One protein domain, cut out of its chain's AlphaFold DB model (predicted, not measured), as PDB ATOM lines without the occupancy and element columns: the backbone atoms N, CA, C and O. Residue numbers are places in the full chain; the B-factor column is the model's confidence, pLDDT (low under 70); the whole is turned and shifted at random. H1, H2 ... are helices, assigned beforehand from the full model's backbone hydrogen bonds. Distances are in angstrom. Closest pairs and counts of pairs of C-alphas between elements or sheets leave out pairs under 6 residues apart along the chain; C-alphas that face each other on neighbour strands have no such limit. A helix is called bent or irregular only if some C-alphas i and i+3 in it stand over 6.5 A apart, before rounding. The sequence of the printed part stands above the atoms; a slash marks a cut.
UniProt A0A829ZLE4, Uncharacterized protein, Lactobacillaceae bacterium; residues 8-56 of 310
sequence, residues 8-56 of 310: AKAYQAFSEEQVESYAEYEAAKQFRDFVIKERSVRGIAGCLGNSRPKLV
ATOM      1  N   ALA A   8      69.622  34.485 127.417       73.81
ATOM      2  CA  ALA A   8      68.636  35.561 127.577       73.81
ATOM      3  C   ALA A   8      67.550  35.584 126.480       73.81
ATOM      4  O   ALA A   8      66.373  35.755 126.780       73.81
ATOM      5  N   LYS A   9      67.925  35.366 125.212       73.25
ATOM      6  CA  LYS A   9      66.976  35.311 124.082       73.25
ATOM      7  C   LYS A   9      66.138  34.029 124.073       73.25
ATOM      8  O   LYS A   9      65.006  34.060 123.617       73.25
ATOM      9  N   ALA A  10      66.691  32.913 124.551       72.00
ATOM     10  CA  ALA A  10      65.951  31.659 124.703       72.00
ATOM     11  C   ALA A  10      64.872  31.778 125.791       72.00
ATOM     12  O   ALA A  10      63.745  31.354 125.572       72.00
ATOM     13  N   TYR A  11      65.203  32.427 126.911       76.38
ATOM     14  CA  TYR A  11      64.284  32.657 128.028       76.38
ATOM     15  C   TYR A  11      63.084  33.541 127.647       76.38
ATOM     16  O   TYR A  11      61.967  33.277 128.067       76.38
ATOM     17  N   GLN A  12      63.288  34.546 126.786       78.81
ATOM     18  CA  GLN A  12      62.207  35.396 126.256       78.81
ATOM     19  C   GLN A  12      61.226  34.662 125.326       78.81
ATOM     20  O   GLN A  12      60.166  35.199 125.024       78.81
ATOM     21  N   ALA A  13      61.581  33.468 124.843       82.31
ATOM     22  CA  ALA A  13      60.758  32.671 123.935       82.31
ATOM     23  C   ALA A  13      60.002  31.529 124.645       82.31
ATOM     24  O   ALA A  13      59.390  30.703 123.969       82.31
ATOM     25  N   PHE A  14      60.086  31.443 125.976       85.19
ATOM     26  CA  PHE A  14      59.426  30.408 126.771       85.19
ATOM     27  C   PHE A  14      57.964  30.761 127.058       85.19
ATOM     28  O   PHE A  14      57.624  31.928 127.248       85.19
ATOM     29  N   SER A  15      57.102  29.744 127.125       89.56
ATOM     30  CA  SER A  15      55.789  29.873 127.769       89.56
ATOM     31  C   SER A  15      55.938  30.016 129.290       89.56
ATOM     32  O   SER A  15      56.987  29.685 129.843       89.56
ATOM     33  N   GLU A  16      54.891  30.458 129.988       85.69
ATOM     34  CA  GLU A  16      54.904  30.587 131.458       85.69
ATOM     35  C   GLU A  16      55.296  29.272 132.162       85.69
ATOM     36  O   GLU A  16      56.197  29.266 132.998       85.69
ATOM     37  N   GLU A  17      54.731  28.140 131.737       88.12
ATOM     38  CA  GLU A  17      55.060  26.802 132.264       88.12
ATOM     39  C   GLU A  17      56.531  26.402 132.013       88.12
ATOM     40  O   GLU A  17      57.184  25.768 132.846       88.12
ATOM     41  N   GLN A  18      57.096  26.807 130.869       87.69
ATOM     42  CA  GLN A  18      58.506  26.571 130.541       87.69
ATOM     43  C   GLN A  18      59.443  27.466 131.359       87.69
ATOM     44  O   GLN A  18      60.543  27.035 131.707       87.69
ATOM     45  N   VAL A  19      59.022  28.695 131.673       87.69
ATOM     46  CA  VAL A  19      59.754  29.602 132.565       87.69
ATOM     47  C   VAL A  19      59.834  29.015 133.974       87.69
ATOM     48  O   VAL A  19      60.927  28.979 134.543       87.69
ATOM     49  N   GLU A  20      58.718  28.512 134.504       88.81
ATOM     50  CA  GLU A  20      58.647  27.882 135.827       88.81
ATOM     51  C   GLU A  20      59.508  26.612 135.899       88.81
ATOM     52  O   GLU A  20      60.434  26.533 136.709       88.81
ATOM     53  N   SER A  21      59.320  25.681 134.959       89.50
ATOM     54  CA  SER A  21      60.111  24.442 134.877       89.50
ATOM     55  C   SER A  21      61.618  24.708 134.746       89.50
ATOM     56  O   SER A  21      62.459  23.991 135.296       89.50
ATOM     57  N   TYR A  22      61.999  25.751 134.001       88.00
ATOM     58  CA  TYR A  22      63.400  26.129 133.846       88.00
ATOM     59  C   TYR A  22      63.984  26.765 135.114       88.00
ATOM     60  O   TYR A  22      65.155  26.530 135.428       88.00
ATOM     61  N   ALA A  23      63.188  27.538 135.857       89.44
ATOM     62  CA  ALA A  23      63.586  28.086 137.148       89.44
ATOM     63  C   ALA A  23      63.832  26.969 138.175       89.44
ATOM     64  O   ALA A  23      64.868  26.981 138.845       89.44
ATOM     65  N   GLU A  24      62.954  25.964 138.236       92.75
ATOM     66  CA  GLU A  24      63.151  24.774 139.072       92.75
ATOM     67  C   GLU A  24      64.424  24.010 138.690       92.75
ATOM     68  O   GLU A  24      65.222  23.643 139.556       92.75
ATOM     69  N   TYR A  25      64.666  23.816 137.390       93.69
ATOM     70  CA  TYR A  25      65.882  23.171 136.900       93.69
ATOM     71  C   TYR A  25      67.154  23.937 137.293       93.69
ATOM     72  O   TYR A  25      68.125  23.329 137.753       93.69
ATOM     73  N   GLU A  26      67.183  25.264 137.126       93.44
ATOM     74  CA  GLU A  26      68.334  26.084 137.524       93.44
ATOM     75  C   GLU A  26      68.539  26.057 139.044       93.44
ATOM     76  O   GLU A  26      69.678  25.909 139.488       93.44
ATOM     77  N   ALA A  27      67.467  26.105 139.844       94.44
ATOM     78  CA  ALA A  27      67.548  25.956 141.296       94.44
ATOM     79  C   ALA A  27      68.110  24.580 141.697       94.44
ATOM     80  O   ALA A  27      69.035  24.496 142.508       94.44
ATOM     81  N   ALA A  28      67.629  23.499 141.075       95.06
ATOM     82  CA  ALA A  28      68.126  22.145 141.306       95.06
ATOM     83  C   ALA A  28      69.598  21.991 140.896       95.06
ATOM     84  O   ALA A  28      70.385  21.352 141.599       95.06
ATOM     85  N   LYS A  29      70.003  22.607 139.779       96.62
ATOM     86  CA  LYS A  29      71.394  22.617 139.317       96.62
ATOM     87  C   LYS A  29      72.300  23.383 140.283       96.62
ATOM     88  O   LYS A  29      73.340  22.854 140.666       96.62
ATOM     89  N   GLN A  30      71.891  24.571 140.729       96.12
ATOM     90  CA  GLN A  30      72.629  25.356 141.724       96.12
ATOM     91  C   GLN A  30      72.763  24.605 143.051       96.12
ATOM     92  O   GLN A  30      73.852  24.555 143.623       96.12
ATOM     93  N   PHE A  31      71.687  23.965 143.520       95.56
ATOM     94  CA  PHE A  31      71.728  23.146 144.728       95.56
ATOM     95  C   PHE A  31      72.654  21.937 144.565       95.56
ATOM     96  O   PHE A  31      73.451  21.647 145.455       95.56
ATOM     97  N   ARG A  32      72.624  21.257 143.410       96.12
ATOM     98  CA  ARG A  32      73.558  20.167 143.099       96.12
ATOM     99  C   ARG A  32      75.009  20.646 143.131       96.12
ATOM    100  O   ARG A  32      75.841  19.980 143.743       96.12
ATOM    101  N   ASP A  33      75.313  21.772 142.491       95.50
ATOM    102  CA  ASP A  33      76.667  22.331 142.447       95.50
ATOM    103  C   ASP A  33      77.144  22.731 143.854       95.50
ATOM    104  O   ASP A  33      78.279  22.431 144.233       95.50
ATOM    105  N   PHE A  34      76.256  23.314 144.670       94.12
ATOM    106  CA  PHE A  34      76.491  23.560 146.093       94.12
ATOM    107  C   PHE A  34      76.802  22.261 146.851       94.12
ATOM    108  O   PHE A  34      77.840  22.171 147.501       94.12
ATOM    109  N   VAL A  35      75.971  21.222 146.720       93.25
ATOM    110  CA  VAL A  35      76.186  19.926 147.388       93.25
ATOM    111  C   VAL A  35      77.521  19.301 146.977       93.25
ATOM    112  O   VAL A  35      78.243  18.792 147.831       93.25
ATOM    113  N   ILE A  36      77.884  19.338 145.690       94.06
ATOM    114  CA  ILE A  36      79.170  18.809 145.205       94.06
ATOM    115  C   ILE A  36      80.342  19.599 145.804       94.06
ATOM    116  O   ILE A  36      81.319  18.996 146.255       94.06
ATOM    117  N   LYS A  37      80.238  20.930 145.856       92.88
ATOM    118  CA  LYS A  37      81.248  21.802 146.466       92.88
ATOM    119  C   LYS A  37      81.412  21.518 147.961       92.88
ATOM    120  O   LYS A  37      82.543  21.333 148.416       92.88
ATOM    121  N   GLU A  38      80.317  21.440 148.711       91.31
ATOM    122  CA  GLU A  38      80.355  21.217 150.161       91.31
ATOM    123  C   GLU A  38      80.776  19.789 150.537       91.31
ATOM    124  O   GLU A  38      81.379  19.590 151.585       91.31
ATOM    125  N   ARG A  39      80.567  18.796 149.657       93.00
ATOM    126  CA  ARG A  39      81.087  17.422 149.823       93.00
ATOM    127  C   ARG A  39      82.598  17.298 149.629       93.00
ATOM    128  O   ARG A  39      83.165  16.255 149.953       93.00
ATOM    129  N   SER A  40      83.263  18.316 149.081       95.25
ATOM    130  CA  SER A  40      84.724  18.315 148.993       95.25
ATOM    131  C   SER A  40      85.351  18.340 150.391       95.25
ATOM    132  O   SER A  40      84.773  18.888 151.326       95.25
ATOM    133  N   VAL A  41      86.575  17.822 150.537       94.12
ATOM    134  CA  VAL A  41      87.315  17.864 151.817       94.12
ATOM    135  C   VAL A  41      87.373  19.286 152.388       94.12
ATOM    136  O   VAL A  41      87.191  19.485 153.586       94.12
ATOM    137  N   ARG A  42      87.570  20.291 151.524       95.06
ATOM    138  CA  ARG A  42      87.595  21.706 151.913       95.06
ATOM    139  C   ARG A  42      86.222  22.206 152.370       95.06
ATOM    140  O   ARG A  42      86.165  22.936 153.353       95.06
ATOM    141  N   GLY A  43      85.150  21.827 151.673       93.94
ATOM    142  CA  GLY A  43      83.774  22.173 152.039       93.94
ATOM    143  C   GLY A  43      83.392  21.601 153.402       93.94
ATOM    144  O   GLY A  43      83.025  22.346 154.308       93.94
ATOM    145  N   ILE A  44      83.632  20.300 153.600       92.38
ATOM    146  CA  ILE A  44      83.412  19.611 154.878       92.38
ATOM    147  C   ILE A  44      84.208  20.290 155.999       92.38
ATOM    148  O   ILE A  44      83.645  20.617 157.044       92.38
ATOM    149  N   ALA A  45      85.500  20.563 155.786       93.62
ATOM    150  CA  ALA A  45      86.336  21.240 156.775       93.62
ATOM    151  C   ALA A  45      85.835  22.662 157.097       93.62
ATOM    152  O   ALA A  45      85.813  23.054 158.263       93.62
ATOM    153  N   GLY A  46      85.388  23.416 156.087       93.00
ATOM    154  CA  GLY A  46      84.792  24.740 156.262       93.00
ATOM    155  C   GLY A  46      83.495  24.692 157.068       93.00
ATOM    156  O   GLY A  46      83.333  25.465 158.013       93.00
ATOM    157  N   CYS A  47      82.598  23.757 156.754       89.94
ATOM    158  CA  CYS A  47      81.354  23.546 157.491       89.94
ATOM    159  C   CYS A  47      81.620  23.179 158.957       89.94
ATOM    160  O   CYS A  47      81.039  23.781 159.861       89.94
ATOM    161  N   LEU A  48      82.540  22.246 159.216       88.69
ATOM    162  CA  LEU A  48      82.916  21.849 160.576       88.69
ATOM    163  C   LEU A  48      83.557  23.008 161.348       88.69
ATOM    164  O   LEU A  48      83.211  23.248 162.503       88.69
ATOM    165  N   GLY A  49      84.449  23.768 160.709       91.94
ATOM    166  CA  GLY A  49      85.122  24.905 161.334       91.94
ATOM    167  C   GLY A  49      84.153  26.017 161.734       91.94
ATOM    168  O   GLY A  49      84.187  26.481 162.872       91.94
ATOM    169  N   ASN A  50      83.249  26.400 160.829       90.88
ATOM    170  CA  ASN A  50      82.283  27.476 161.071       90.88
ATOM    171  C   ASN A  50      81.125  27.068 161.992       90.88
ATOM    172  O   ASN A  50      80.545  27.919 162.665       90.88
ATOM    173  N   SER A  51      80.770  25.781 162.037       90.75
ATOM    174  CA  SER A  51      79.733  25.282 162.950       90.75
ATOM    175  C   SER A  51      80.249  25.072 164.372       90.75
ATOM    176  O   SER A  51      79.462  25.137 165.314       90.75
ATOM    177  N   ARG A  52      81.563  24.898 164.563       87.56
ATOM    178  CA  ARG A  52      82.172  24.618 165.869       87.56
ATOM    179  C   ARG A  52      81.734  25.584 166.987       87.56
ATOM    180  O   ARG A  52      81.281  25.076 168.005       87.56
ATOM    181  N   PRO A  53      81.748  26.924 166.835       86.00
ATOM    182  CA  PRO A  53      81.304  27.833 167.901       86.00
ATOM    183  C   PRO A  53      79.813  27.713 168.248       86.00
ATOM    184  O   PRO A  53      79.402  28.138 169.319       86.00
ATOM    185  N   LYS A  54      79.000  27.160 167.338       84.25
ATOM    186  CA  LYS A  54      77.556  26.965 167.524       84.25
ATOM    187  C   LYS A  54      77.208  25.596 168.112       84.25
ATOM    188  O   LYS A  54      76.137  25.448 168.685       84.25
ATOM    189  N   LEU A  55      78.076  24.603 167.916       84.25
ATOM    190  CA  LEU A  55      77.820  23.203 168.273       84.25
ATOM    191  C   LEU A  55      78.631  22.722 169.477       84.25
ATOM    192  O   LEU A  55      78.259  21.728 170.095       84.25
ATOM    193  N   VAL A  56      79.752  23.377 169.794       87.44
ATOM    194  CA  VAL A  56      80.573  22.996 170.947       87.44
ATOM    195  C   VAL A  56      79.794  23.257 172.231       87.44
ATOM    196  O   VAL A  56      79.347  24.372 172.491       87.44
TER     197      VAL A  56
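Overview. This is residues 8 to 56 of the 310 residues of an uncharacterized protein of Lactobacillaceae bacterium (UniProt A0A829ZLE4). One long helix, H2, makes most of the length of a rod-like shape; at its far end H3 turns off about perpendicular to make a corner, and the short H1 sits near its beginning. The 49 printed residues hold three named helices, in the order H1, H2, H3, and no named strand: the class is all helix. The whole is extended, with a radius of gyration of the C-alphas of 17.2 A and spans of 51 by 19 by 14 A.

Along the chain. H2, residues 16 to 38, runs 32.9 A from C-alpha 16 at (54.904, 30.587, 131.458) to C-alpha 38 at (80.355, 21.217, 150.161). H3, residues 41 to 55, is 19.7 A long and ends with C-alpha 55 at (77.820, 23.203, 168.273). It is irregular, but only just: C-alphas 50 and 53 are 6.9 A apart. H1, residues 8 to 11, is 5.3 A long.

Arrangement. H2 and H3 only just touch, and only at the corner by their tight link, with 3 pairs of C-alphas within 8 A; residues 37 to 38 of H2 and 43 to 47 of H3 take part, and the closest C-alphas, of Glu 38 and Ile 44, are 5.8 A apart. Their lines are about perpendicular, at 86 degrees. H1 is close to H2 but not clearly touching: the closest C-alphas, of Tyr 11 and Val 19, are 7.1 A apart. H1 and H3 are apart. In H2 every O i to N i+4 pair is within hydrogen-bond range, in H3 9 of 11; H1 is too short for such a pair.

Size, cuts and confidence. The two C-alphas farthest apart, of Ala 13 and Val 56, are 51.9 A apart. Residues 23 to 33 of H2 stand free, as do residues 48 to 56, of which 48 to 55 belong to H3. The printed part has no cut, both links are tight, and no printed residue is under 70 in pLDDT.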